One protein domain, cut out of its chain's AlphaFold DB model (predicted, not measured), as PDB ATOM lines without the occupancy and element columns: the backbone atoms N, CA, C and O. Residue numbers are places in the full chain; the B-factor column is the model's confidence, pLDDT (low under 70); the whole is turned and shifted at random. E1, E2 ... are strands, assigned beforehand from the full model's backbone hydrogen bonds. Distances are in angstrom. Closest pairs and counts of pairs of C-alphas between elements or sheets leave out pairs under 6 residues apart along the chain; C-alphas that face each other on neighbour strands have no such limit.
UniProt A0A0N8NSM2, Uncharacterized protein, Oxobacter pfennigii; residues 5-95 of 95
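AT A GLANCE: This is residues 5 to 95 of the 95 residues of an uncharacterized protein of Oxobacter pfennigii (UniProt A0A0N8NSM2). One antiparallel sheet of six strands is folded back on itself into a rod, curled like part of a barrel: the leaf E4, E3, E6 faces the leaf E2, E5, with E1 as the hinge. The printed part has 91 residues with six named strands, E1 to E6 along the chain, in the sheet order E4 - E3 - E6 - E1 - E2 - E5, and no named helix. The class is all strand, though under half of the residues, 44, are in named strands. The whole is compact, with a radius of gyration of the C-alphas of 14.0 A and spans of 42 by 19 by 19 A.

HOW THE PARTS SIT: Start at edge strand E4, residues 51 to 59, which forms a hairpin with E3, residues 38 to 46; N 56 and O 41 are 2.8 A apart, within hydrogen-bond range. Next comes E6, residues 89 to 94, antiparallel to E3, with N 40 and O 92 at 2.8 A. E1, residues 5 to 12, is staggered: residues 5 to 6 pair with E6, N 6 to O 89 at 3.0 A, and residues 7 to 12 pair with E2, residues 22 to 27, N 9 to O 25 at 2.9 A. The other edge strand is E5, residues 69 to 74, with N 24 and O 72 at 2.9 A. Across the fold, the closest C-alphas of E4 and E5 are those of Phe 56 and Phe 72, 7.3 A apart.

IN THESE COORDINATES: Find C-alpha 5 at (56.537, -26.514, 30.654), where E1 begins its 22.7 A. E3 spans 26.3 A and E4 26.8 A; E2, E5 and E6 span 16.1, 16.0 and 17.1 A. E6 ends at C-alpha 94, (47.678, -26.794, 45.274).

THE WHOLE: The C-alphas of Asn 16 and Gly 63, the two farthest apart, are 42.5 A apart. The printed part has no cut, and the link from E5 to E6 is long. Look for pLDDT under 70 at residues 5 to 6, 12 to 21, 29 to 35 and 94 to 95.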
ATOM      1  N   ASN A   5      56.813 -27.208  31.908       66.31
ATOM      2  CA  ASN A   5      56.537 -26.514  30.654       66.31
ATOM      3  C   ASN A   5      55.707 -27.438  29.767       66.31
ATOM      4  O   ASN A   5      56.078 -28.597  29.576       66.31
ATOM      5  N   VAL A   6      54.599 -26.924  29.241       65.94
ATOM      6  CA  VAL A   6      53.690 -27.699  28.395       65.94
ATOM      7  C   VAL A   6      53.404 -26.966  27.097       65.94
ATOM      8  O   VAL A   6      53.277 -25.740  27.073       65.94
ATOM      9  N   ALA A   7      53.312 -27.725  26.007       72.69
ATOM     10  CA  ALA A   7      52.882 -27.184  24.728       72.69
ATOM     11  C   ALA A   7      51.366 -26.975  24.782       72.69
ATOM     12  O   ALA A   7      50.632 -27.927  25.053       72.69
ATOM     13  N   ALA A   8      50.916 -25.746  24.542       70.94
ATOM     14  CA  ALA A   8      49.508 -25.411  24.405       70.94
ATOM     15  C   ALA A   8      49.193 -25.251  22.915       70.94
ATOM     16  O   ALA A   8      49.844 -24.470  22.229       70.94
ATOM     17  N   ASN A   9      48.219 -26.002  22.412       74.69
ATOM     18  CA  ASN A   9      47.734 -25.869  21.039       74.69
ATOM     19  C   ASN A   9      46.327 -25.293  21.068       74.69
ATOM     20  O   ASN A   9      45.525 -25.708  21.900       74.69
ATOM     21  N   VAL A  10      46.048 -24.365  20.160       70.06
ATOM     22  CA  VAL A  10      44.774 -23.658  20.050       70.06
ATOM     23  C   VAL A  10      44.126 -24.034  18.729       70.06
ATOM     24  O   VAL A  10      44.746 -23.906  17.677       70.06
ATOM     25  N   THR A  11      42.878 -24.495  18.772       71.00
ATOM     26  CA  THR A  11      42.064 -24.712  17.567       71.00
ATOM     27  C   THR A  11      40.754 -23.949  17.693       71.00
ATOM     28  O   THR A  11      39.997 -24.156  18.641       71.00
ATOM     29  N   ALA A  12      40.470 -23.053  16.748       65.00
ATOM     30  CA  ALA A  12      39.176 -22.384  16.682       65.00
ATOM     31  C   ALA A  12      38.100 -23.388  16.233       65.00
ATOM     32  O   ALA A  12      38.201 -23.959  15.149       65.00
ATOM     33  N   LEU A  13      37.058 -23.598  17.045       60.94
ATOM     34  CA  LEU A  13      35.975 -24.547  16.737       60.94
ATOM     35  C   LEU A  13      34.927 -23.981  15.762       60.94
ATOM     36  O   LEU A  13      34.059 -24.714  15.293       60.94
ATOM     37  N   SER A  14      35.020 -22.695  15.416       54.94
ATOM     38  CA  SER A  14      34.314 -22.110  14.274       54.94
ATOM     39  C   SER A  14      35.197 -21.095  13.551       54.94
ATOM     40  O   SER A  14      35.739 -20.178  14.171       54.94
ATOM     41  N   GLU A  15      35.338 -21.241  12.231       51.88
ATOM     42  CA  GLU A  15      36.006 -20.243  11.394       51.88
ATOM     43  C   GLU A  15      35.248 -18.906  11.478       51.88
ATOM     44  O   GLU A  15      34.030 -18.853  11.309       51.88
ATOM     45  N   ASN A  16      35.979 -17.815  11.716       51.22
ATOM     46  CA  ASN A  16      35.507 -16.433  11.570       51.22
ATOM     47  C   ASN A  16      34.383 -15.951  12.509       51.22
ATOM     48  O   ASN A  16      33.596 -15.091  12.108       51.22
ATOM     49  N   SER A  17      34.316 -16.410  13.764       54.97
ATOM     50  CA  SER A  17      33.541 -15.695  14.791       54.97
ATOM     51  C   SER A  17      34.460 -15.160  15.893       54.97
ATOM     52  O   SER A  17      35.207 -15.933  16.489       54.97
ATOM     53  N   PRO A  18      34.387 -13.860  16.238       49.56
ATOM     54  CA  PRO A  18      35.138 -13.281  17.357       49.56
ATOM     55  C   PRO A  18      34.752 -13.863  18.732       49.56
ATOM     56  O   PRO A  18      35.347 -13.495  19.740       49.56
ATOM     57  N   TYR A  19      33.759 -14.763  18.764       52.06
ATOM     58  CA  TYR A  19      33.267 -15.502  19.929       52.06
ATOM     59  C   TYR A  19      33.389 -17.025  19.757       52.06
ATOM     60  O   TYR A  19      32.733 -17.781  20.475       52.06
ATOM     61  N   SER A  20      34.148 -17.493  18.761       62.59
ATOM     62  CA  SER A  20      34.347 -18.922  18.529       62.59
ATOM     63  C   SER A  20      34.977 -19.572  19.755       62.59
ATOM     64  O   SER A  20      36.006 -19.111  20.247       62.59
ATOM     65  N   VAL A  21      34.372 -20.664  20.224       64.94
ATOM     66  CA  VAL A  21      34.976 -21.506  21.260       64.94
ATOM     67  C   VAL A  21      36.330 -21.991  20.746       64.94
ATOM     68  O   VAL A  21      36.450 -22.431  19.602       64.94
ATOM     69  N   VAL A  22      37.345 -21.891  21.592       73.19
ATOM     70  CA  VAL A  22      38.691 -22.380  21.320       73.19
ATOM     71  C   VAL A  22      38.901 -23.680  22.081       73.19
ATOM     72  O   VAL A  22      38.572 -23.770  23.266       73.19
ATOM     73  N   GLU A  23      39.452 -24.681  21.404       79.25
ATOM     74  CA  GLU A  23      39.983 -25.881  22.040       79.25
ATOM     75  C   GLU A  23      41.451 -25.654  22.409       79.25
ATOM     76  O   GLU A  23      42.254 -25.293  21.545       79.25
ATOM     77  N   LEU A  24      41.789 -25.848  23.689       79.25
ATOM     78  CA  LEU A  24      43.157 -25.795  24.193       79.25
ATOM     79  C   LEU A  24      43.636 -27.176  24.614       79.25
ATOM     80  O   LEU A  24      43.089 -27.774  25.543       79.25
ATOM     81  N   ILE A  25      44.711 -27.634  23.977       82.25
ATOM     82  CA  ILE A  25      45.346 -28.917  24.269       82.25
ATOM     83  C   ILE A  25      46.697 -28.667  24.926       82.25
ATOM     84  O   ILE A  25      47.612 -28.149  24.283       82.25
ATOM     85  N   PHE A  26      46.827 -29.076  26.186       78.94
ATOM     86  CA  PHE A  26      48.071 -29.034  26.948       78.94
ATOM     87  C   PHE A  26      48.755 -30.394  26.907       78.94
ATOM     88  O   PHE A  26      48.169 -31.368  27.372       78.94
ATOM     89  N   ASN A  27      49.991 -30.453  26.410       78.75
ATOM     90  CA  ASN A  27      50.789 -31.679  26.358       78.75
ATOM     91  C   ASN A  27      52.060 -31.550  27.196       78.75
ATOM     92  O   ASN A  27      52.764 -30.541  27.095       78.75
ATOM     93  N   TYR A  28      52.386 -32.588  27.963       75.38
ATOM     94  CA  TYR A  28      53.655 -32.678  28.683       75.38
ATOM     95  C   TYR A  28      54.382 -33.989  28.370       75.38
ATOM     96  O   TYR A  28      53.760 -35.033  28.182       75.38
ATOM     97  N   GLU A  29      55.714 -33.945  28.350       63.62
ATOM     98  CA  GLU A  29      56.550 -35.139  28.213       63.62
ATOM     99  C   GLU A  29      57.058 -35.584  29.591       63.62
ATOM    100  O   GLU A  29      57.728 -34.826  30.292       63.62
ATOM    101  N   GLY A  30      56.721 -36.808  30.006       63.53
ATOM    102  CA  GLY A  30      57.232 -37.431  31.234       63.53
ATOM    103  C   GLY A  30      56.162 -38.158  32.048       63.53
ATOM    104  O   GLY A  30      55.048 -38.364  31.585       63.53
ATOM    105  N   THR A  31      56.494 -38.541  33.278       61.25
ATOM    106  CA  THR A  31      55.518 -38.915  34.310       61.25
ATOM    107  C   THR A  31      55.825 -38.086  35.548       61.25
ATOM    108  O   THR A  31      56.951 -38.055  36.044       61.25
ATOM    109  N   THR A  32      54.839 -37.326  36.014       67.56
ATOM    110  CA  THR A  32      54.933 -36.580  37.272       67.56
ATOM    111  C   THR A  32      53.789 -37.049  38.152       67.56
ATOM    112  O   THR A  32      52.640 -37.059  37.715       67.56
ATOM    113  N   VAL A  33      54.105 -37.463  39.377       64.12
ATOM    114  CA  VAL A  33      53.113 -37.861  40.381       64.12
ATOM    115  C   VAL A  33      52.824 -36.659  41.265       64.12
ATOM    116  O   VAL A  33      53.750 -36.003  41.750       64.12
ATOM    117  N   GLN A  34      51.545 -36.364  41.478       69.12
ATOM    118  CA  GLN A  34      51.130 -35.243  42.313       69.12
ATOM    119  C   GLN A  34      50.594 -35.730  43.666       69.12
ATOM    120  O   GLN A  34      49.864 -36.712  43.748       69.12
ATOM    121  N   ASN A  35      50.909 -34.986  44.728       66.31
ATOM    122  CA  ASN A  35      50.400 -35.214  46.088       66.31
ATOM    123  C   ASN A  35      49.138 -34.393  46.443       66.31
ATOM    124  O   ASN A  35      48.670 -34.476  47.571       66.31
ATOM    125  N   GLY A  36      48.605 -33.596  45.512       73.12
ATOM    126  CA  GLY A  36      47.423 -32.744  45.700       73.12
ATOM    127  C   GLY A  36      46.213 -33.238  44.905       73.12
ATOM    128  O   GLY A  36      46.315 -34.207  44.155       73.12
ATOM    129  N   THR A  37      45.068 -32.573  45.067       80.50
ATOM    130  CA  THR A  37      43.786 -32.973  44.445       80.50
ATOM    131  C   THR A  37      43.404 -32.157  43.209       80.50
ATOM    132  O   THR A  37      42.482 -32.532  42.489       80.50
ATOM    133  N   VAL A  38      44.087 -31.039  42.945       83.75
ATOM    134  CA  VAL A  38      43.792 -30.152  41.809       83.75
ATOM    135  C   VAL A  38      45.081 -29.758  41.094       83.75
ATOM    136  O   VAL A  38      46.060 -29.370  41.742       83.75
ATOM    137  N   ILE A  39      45.067 -29.842  39.763       84.31
ATOM    138  CA  ILE A  39      46.050 -29.223  38.868       84.31
ATOM    139  C   ILE A  39      45.422 -28.046  38.139       84.31
ATOM    140  O   ILE A  39      44.227 -28.039  37.855       84.31
ATOM    141  N   TYR A  40      46.249 -27.071  37.806       86.25
ATOM    142  CA  TYR A  40      45.869 -25.919  37.012       86.25
ATOM    143  C   TYR A  40      46.734 -25.879  35.763       86.25
ATOM    144  O   TYR A  40      47.960 -25.834  35.871       86.25
ATOM    145  N   TYR A  41      46.091 -25.883  34.600       86.38
ATOM    146  CA  TYR A  41      46.721 -25.672  33.303       86.38
ATOM    147  C   TYR A  41      46.561 -24.206  32.921       86.38
ATOM    148  O   TYR A  41      45.437 -23.720  32.835       86.38
ATOM    149  N   SER A  42      47.655 -23.491  32.697       87.50
ATOM    150  CA  SER A  42      47.610 -22.089  32.271       87.50
ATOM    151  C   SER A  42      48.297 -21.883  30.939       87.50
ATOM    152  O   SER A  42      49.322 -22.520  30.731       87.50
ATOM    153  N   ALA A  43      47.805 -20.975  30.099       87.81
ATOM    154  CA  ALA A  43      48.457 -20.557  28.856       87.81
ATOM    155  C   ALA A  43      48.312 -19.048  28.633       87.81
ATOM    156  O   ALA A  43      47.320 -18.454  29.053       87.81
ATOM    157  N   HIS A  44      49.275 -18.466  27.922       88.81
ATOM    158  CA  HIS A  44      49.154 -17.140  27.321       88.81
ATOM    159  C   HIS A  44      48.663 -17.269  25.877       88.81
ATOM    160  O   HIS A  44      49.281 -18.002  25.099       88.81
ATOM    161  N   LEU A  45      47.580 -16.573  25.526       88.06
ATOM    162  CA  LEU A  45      46.978 -16.561  24.191       88.06
ATOM    163  C   LEU A  45      47.173 -15.193  23.546       88.06
ATOM    164  O   LEU A  45      46.890 -14.178  24.180       88.06
ATOM    165  N   SER A  46      47.609 -15.145  22.286       87.81
ATOM    166  CA  SER A  46      47.721 -13.887  21.545       87.81
ATOM    167  C   SER A  46      47.542 -14.056  20.038       87.81
ATOM    168  O   SER A  46      47.974 -15.049  19.458       87.81
ATOM    169  N   ASP A  47      46.953 -13.044  19.402       85.94
ATOM    170  CA  ASP A  47      46.870 -12.895  17.942       85.94
ATOM    171  C   ASP A  47      47.859 -11.839  17.392       85.94
ATOM    172  O   ASP A  47      47.765 -11.416  16.238       85.94
ATOM    173  N   GLY A  48      48.782 -11.361  18.239       85.00
ATOM    174  CA  GLY A  48      49.733 -10.285  17.947       85.00
ATOM    175  C   GLY A  48      49.210  -8.861  18.193       85.00
ATOM    176  O   GLY A  48      50.013  -7.931  18.229       85.00
ATOM    177  N   THR A  49      47.901  -8.675  18.394       87.75
ATOM    178  CA  THR A  49      47.272  -7.377  18.719       87.75
ATOM    179  C   THR A  49      46.630  -7.393  20.104       87.75
ATOM    180  O   THR A  49      46.838  -6.481  20.902       87.75
ATOM    181  N   ASN A  50      45.864  -8.442  20.387       87.69
ATOM    182  CA  ASN A  50      45.212  -8.728  21.651       87.69
ATOM    183  C   ASN A  50      45.873  -9.940  22.308       87.69
ATOM    184  O   ASN A  50      46.474 -10.801  21.653       87.69
ATOM    185  N   SER A  51      45.749 -10.012  23.627       90.19
ATOM    186  CA  SER A  51      46.258 -11.133  24.402       90.19
ATOM    187  C   SER A  51      45.460 -11.335  25.678       90.19
ATOM    188  O   SER A  51      44.963 -10.364  26.252       90.19
ATOM    189  N   GLU A  52      45.415 -12.571  26.160       90.00
ATOM    190  CA  GLU A  52      44.870 -12.905  27.473       90.00
ATOM    191  C   GLU A  52      45.587 -14.114  28.086       90.00
ATOM    192  O   GLU A  52      46.115 -14.970  27.375       90.00
ATOM    193  N   ASP A  53      45.581 -14.188  29.415       90.69
ATOM    194  CA  ASP A  53      46.064 -15.345  30.160       90.69
ATOM    195  C   ASP A  53      44.873 -16.178  30.636       90.69
ATOM    196  O   ASP A  53      43.935 -15.655  31.245       90.69
ATOM    197  N   VAL A  54      44.924 -17.486  30.396       88.88
ATOM    198  CA  VAL A  54      43.864 -18.426  30.779       88.88
ATOM    199  C   VAL A  54      44.371 -19.440  31.791       88.88
ATOM    200  O   VAL A  54      45.545 -19.812  31.779       88.88
ATOM    201  N   VAL A  55      43.476 -19.900  32.668       90.00
ATOM    202  CA  VAL A  55      43.750 -20.916  33.691       90.00
ATOM    203  C   VAL A  55      42.570 -21.879  33.779       90.00
ATOM    204  O   VAL A  55      41.441 -21.458  34.027       90.00
ATOM    205  N   PHE A  56      42.845 -23.175  33.660       88.06
ATOM    206  CA  PHE A  56      41.855 -24.241  33.754       88.06
ATOM    207  C   PHE A  56      42.164 -25.189  34.915       88.06
ATOM    208  O   PHE A  56      43.239 -25.797  34.933       88.06
ATOM    209  N   PRO A  57      41.245 -25.351  35.882       89.06
ATOM    210  CA  PRO A  57      41.384 -26.352  36.928       89.06
ATOM    211  C   PRO A  57      41.008 -27.745  36.406       89.06
ATOM    212  O   PRO A  57      40.033 -27.913  35.675       89.06
ATOM    213  N   PHE A  58      41.731 -28.765  36.853       85.50
ATOM    214  CA  PHE A  58      41.405 -30.168  36.632       85.50
ATOM    215  C   PHE A  58      41.587 -30.940  37.937       85.50
ATOM    216  O   PHE A  58      42.618 -30.848  38.605       85.50
ATOM    217  N   THR A  59      40.548 -31.664  38.343       86.50
ATOM    218  CA  THR A  59      40.580 -32.448  39.583       86.50
ATOM    219  C   THR A  59      41.213 -33.800  39.305       86.50
ATOM    220  O   THR A  59      40.830 -34.475  38.350       86.50
ATOM    221  N   ILE A  60      42.143 -34.207  40.161       81.88
ATOM    222  CA  ILE A  60      42.766 -35.527  40.109       81.88
ATOM    223  C   ILE A  60      42.677 -36.225  41.463       81.88
ATOM    224  O   ILE A  60      42.477 -35.603  42.509       81.88
ATOM    225  N   THR A  61      42.878 -37.537  41.453       83.62
ATOM    226  CA  THR A  61      43.082 -38.296  42.684       83.62
ATOM    227  C   THR A  61      44.519 -38.097  43.157       83.62
ATOM    228  O   THR A  61      45.463 -38.292  42.398       83.62
ATOM    229  N   ALA A  62      44.708 -37.733  44.424       80.81
ATOM    230  CA  ALA A  62      46.048 -37.595  44.985       80.81
ATOM    231  C   ALA A  62      46.838 -38.913  44.866       80.81
ATOM    232  O   ALA A  62      46.311 -39.996  45.129       80.81
ATOM    233  N   GLY A  63      48.109 -38.812  44.480       76.38
ATOM    234  CA  GLY A  63      48.999 -39.952  44.271       76.38
ATOM    235  C   GLY A  63      48.908 -40.591  42.883       76.38
ATOM    236  O   GLY A  63      49.638 -41.548  42.630       76.38
ATOM    237  N   THR A  64      48.062 -40.087  41.977       79.50
ATOM    238  CA  THR A  64      48.063 -40.531  40.576       79.50
ATOM    239  C   THR A  64      49.037 -39.720  39.729       79.50
ATOM    240  O   THR A  64      49.459 -38.617  40.090       79.50
ATOM    241  N   GLU A  65      49.394 -40.276  38.574       77.81
ATOM    242  CA  GLU A  65      50.078 -39.517  37.535       77.81
ATOM    243  C   GLU A  65      49.172 -38.382  37.043       77.81
ATOM    244  O   GLU A  65      47.945 -38.521  36.976       77.81
ATOM    245  N   ILE A  66      49.788 -37.248  36.714       76.38
ATOM    246  CA  ILE A  66      49.117 -36.189  35.957       76.38
ATOM    247  C   ILE A  66      48.709 -36.787  34.586       76.38
ATOM    248  O   ILE A  66      49.352 -37.729  34.136       76.38
ATOM    249  N   PRO A  67      47.630 -36.343  33.920       78.00
ATOM    250  CA  PRO A  67      47.298 -36.821  32.573       78.00
ATOM    251  C   PRO A  67      48.135 -36.138  31.490       78.00
ATOM    252  O   PRO A  67      48.070 -34.912  31.377       78.00
ATOM    253  N   ALA A  68      48.843 -36.923  30.662       78.06
ATOM    254  CA  ALA A  68      49.742 -36.465  29.579       78.06
ATOM    255  C   ALA A  68      49.157 -35.366  28.684       78.06
ATOM    256  O   ALA A  68      49.892 -34.516  28.172       78.06
ATOM    257  N   THR A  69      47.834 -35.378  28.541       80.88
ATOM    258  CA  THR A  69      47.073 -34.403  27.778       80.88
ATOM    259  C   THR A  69      45.898 -33.879  28.601       80.88
ATOM    260  O   THR A  69      45.146 -34.661  29.183       80.88
ATOM    261  N   GLY A  70      45.713 -32.558  28.611       83.00
ATOM    262  CA  GLY A  70      44.506 -31.889  29.106       83.00
ATOM    263  C   GLY A  70      43.820 -31.128  27.973       83.00
ATOM    264  O   GLY A  70      44.500 -30.415  27.238       83.00
ATOM    265  N   ASN A  71      42.502 -31.284  27.828       86.25
ATOM    266  CA  ASN A  71      41.708 -30.593  26.812       86.25
ATOM    267  C   ASN A  71      40.645 -29.705  27.475       86.25
ATOM    268  O   ASN A  71      39.889 -30.181  28.327       86.25
ATOM    269  N   PHE A  72      40.584 -28.437  27.071       86.06
ATOM    270  CA  PHE A  72      39.642 -27.456  27.591       86.06
ATOM    271  C   PHE A  72      38.981 -26.664  26.465       86.06
ATOM    272  O   PHE A  72      39.652 -26.103  25.602       86.06
ATOM    273  N   ALA A  73      37.654 -26.573  26.528       84.62
ATOM    274  CA  ALA A  73      36.882 -25.649  25.714       84.62
ATOM    275  C   ALA A  73      36.783 -24.300  26.433       84.62
ATOM    276  O   ALA A  73      36.402 -24.234  27.606       84.62
ATOM    277  N   TYR A  74      37.111 -23.229  25.722       81.94
ATOM    278  CA  TYR A  74      37.213 -21.889  26.279       81.94
ATOM    279  C   TYR A  74      36.525 -20.859  25.386       81.94
ATOM    280  O   TYR A  74      36.600 -20.941  24.164       81.94
ATOM    281  N   THR A  75      35.847 -19.885  25.995       83.81
ATOM    282  CA  THR A  75      35.303 -18.718  25.286       83.81
ATOM    283  C   THR A  75      36.165 -17.503  25.624       83.81
ATOM    284  O   THR A  75      36.166 -17.115  26.794       83.81
ATOM    285  N   PRO A  76      36.871 -16.913  24.643       82.88
ATOM    286  CA  PRO A  76      37.705 -15.731  24.846       82.88
ATOM    287  C   PRO A  76      36.995 -14.569  25.539       82.88
ATOM    288  O   PRO A  76      35.857 -14.232  25.201       82.88
ATOM    289  N   GLY A  77      37.679 -13.938  26.497       83.75
ATOM    290  CA  GLY A  77      37.236 -12.685  27.114       83.75
ATOM    291  C   GLY A  77      37.578 -11.464  26.259       83.75
ATOM    292  O   GLY A  77      36.972 -10.402  26.415       83.75
ATOM    293  N   VAL A  78      38.527 -11.627  25.335       82.62
ATOM    294  CA  VAL A  78      38.907 -10.638  24.327       82.62
ATOM    295  C   VAL A  78      38.513 -11.110  22.934       82.62
ATOM    296  O   VAL A  78      38.467 -12.301  22.639       82.62
ATOM    297  N   THR A  79      38.249 -10.159  22.046       83.19
ATOM    298  CA  THR A  79      38.039 -10.461  20.631       83.19
ATOM    299  C   THR A  79      39.381 -10.532  19.918       83.19
ATOM    300  O   THR A  79      40.009  -9.503  19.672       83.19
ATOM    301  N   PHE A  80      39.792 -11.740  19.544       80.69
ATOM    302  CA  PHE A  80      40.906 -11.930  18.624       80.69
ATOM    303  C   PHE A  80      40.473 -11.615  17.187       80.69
ATOM    304  O   PHE A  80      39.365 -11.948  16.762       80.69
ATOM    305  N   ILE A  81      41.345 -10.938  16.452       79.25
ATOM    306  CA  ILE A  81      41.144 -10.466  15.078       79.25
ATOM    307  C   ILE A  81      42.029 -11.209  14.068       79.25
ATOM    308  O   ILE A  81      41.879 -10.994  12.866       79.25
ATOM    309  N   SER A  82      42.941 -12.062  14.544       77.12
ATOM    310  CA  SER A  82      43.824 -12.913  13.733       77.12
ATOM    311  C   SER A  82      43.955 -14.317  14.348       77.12
ATOM    312  O   SER A  82      43.295 -14.638  15.335       77.12
ATOM    313  N   GLU A  83      44.797 -15.165  13.749       80.62
ATOM    314  CA  GLU A  83      45.138 -16.493  14.273       80.62
ATOM    315  C   GLU A  83      45.694 -16.413  15.705       80.62
ATOM    316  O   GLU A  83      46.617 -15.648  15.986       80.62
ATOM    317  N   ILE A  84      45.132 -17.224  16.604       82.25
ATOM    318  CA  ILE A  84      45.504 -17.259  18.019       82.25
ATOM    319  C   ILE A  84      46.654 -18.245  18.207       82.25
ATOM    320  O   ILE A  84      46.525 -19.432  17.916       82.25
ATOM    321  N   ASN A  85      47.755 -17.763  18.767       83.06
ATOM    322  CA  ASN A  85      48.900 -18.567  19.160       83.06
ATOM    323  C   ASN A  85      48.940 -18.709  20.683       83.06
ATOM    324  O   ASN A  85      48.668 -17.752  21.409       83.06
ATOM    325  N   ALA A  86      49.329 -19.891  21.159       82.75
ATOM    326  CA  ALA A  86      49.615 -20.137  22.566       82.75
ATOM    327  C   ALA A  86      51.103 -20.448  22.743       82.75
ATOM    328  O   ALA A  86      51.635 -21.341  22.086       82.75
ATOM    329  N   THR A  87      51.793 -19.696  23.599       78.44
ATOM    330  CA  THR A  87      53.268 -19.715  23.638       78.44
ATOM    331  C   THR A  87      53.870 -20.329  24.895       78.44
ATOM    332  O   THR A  87      54.964 -20.880  24.821       78.44
ATOM    333  N   GLU A  88      53.188 -20.303  26.040       71.25
ATOM    334  CA  GLU A  88      53.753 -20.810  27.298       71.25
ATOM    335  C   GLU A  88      52.684 -21.439  28.187       71.25
ATOM    336  O   GLU A  88      52.036 -20.768  28.995       71.25
ATOM    337  N   GLY A  89      52.509 -22.753  28.051       71.25
ATOM    338  CA  GLY A  89      51.674 -23.516  28.957       71.25
ATOM    339  C   GLY A  89      52.411 -23.869  30.260       71.25
ATOM    340  O   GLY A  89      53.586 -24.245  30.219       71.25
ATOM    341  N   LYS A  90      51.747 -23.801  31.423       75.19
ATOM    342  CA  LYS A  90      52.300 -24.255  32.721       75.19
ATOM    343  C   LYS A  90      51.289 -25.101  33.485       75.19
ATOM    344  O   LYS A  90      50.102 -24.791  33.485       75.19
ATOM    345  N   ILE A  91      51.783 -26.131  34.171       73.31
ATOM    346  CA  ILE A  91      51.010 -26.892  35.160       73.31
ATOM    347  C   ILE A  91      51.494 -26.525  36.563       73.31
ATOM    348  O   ILE A  91      52.692 -26.602  36.848       73.31
ATOM    349  N   TYR A  92      50.572 -26.155  37.449       77.06
ATOM    350  CA  TYR A  92      50.833 -25.988  38.882       77.06
ATOM    351  C   TYR A  92      49.754 -26.672  39.721       77.06
ATOM    352  O   TYR A  92      48.680 -27.013  39.232       77.06
ATOM    353  N   TYR A  93      50.054 -26.908  40.994       74.06
ATOM    354  CA  TYR A  93      49.205 -27.675  41.898       74.06
ATOM    355  C   TYR A  93      49.072 -26.994  43.253       74.06
ATOM    356  O   TYR A  93      50.016 -26.374  43.748       74.06
ATOM    357  N   THR A  94      47.908 -27.160  43.873       68.19
ATOM    358  CA  THR A  94      47.678 -26.794  45.274       68.19
ATOM    359  C   THR A  94      47.954 -27.998  46.172       68.19
ATOM    360  O   THR A  94      47.603 -29.126  45.813       68.19
ATOM    361  N   ALA A  95      48.636 -27.753  47.295       60.50
ATOM    362  CA  ALA A  95      48.893 -28.740  48.346       60.50
ATOM    363  C   ALA A  95      47.651 -28.970  49.215       60.50
ATOM    364  O   ALA A  95      46.865 -28.007  49.363       60.50
TER     365      ALA A  95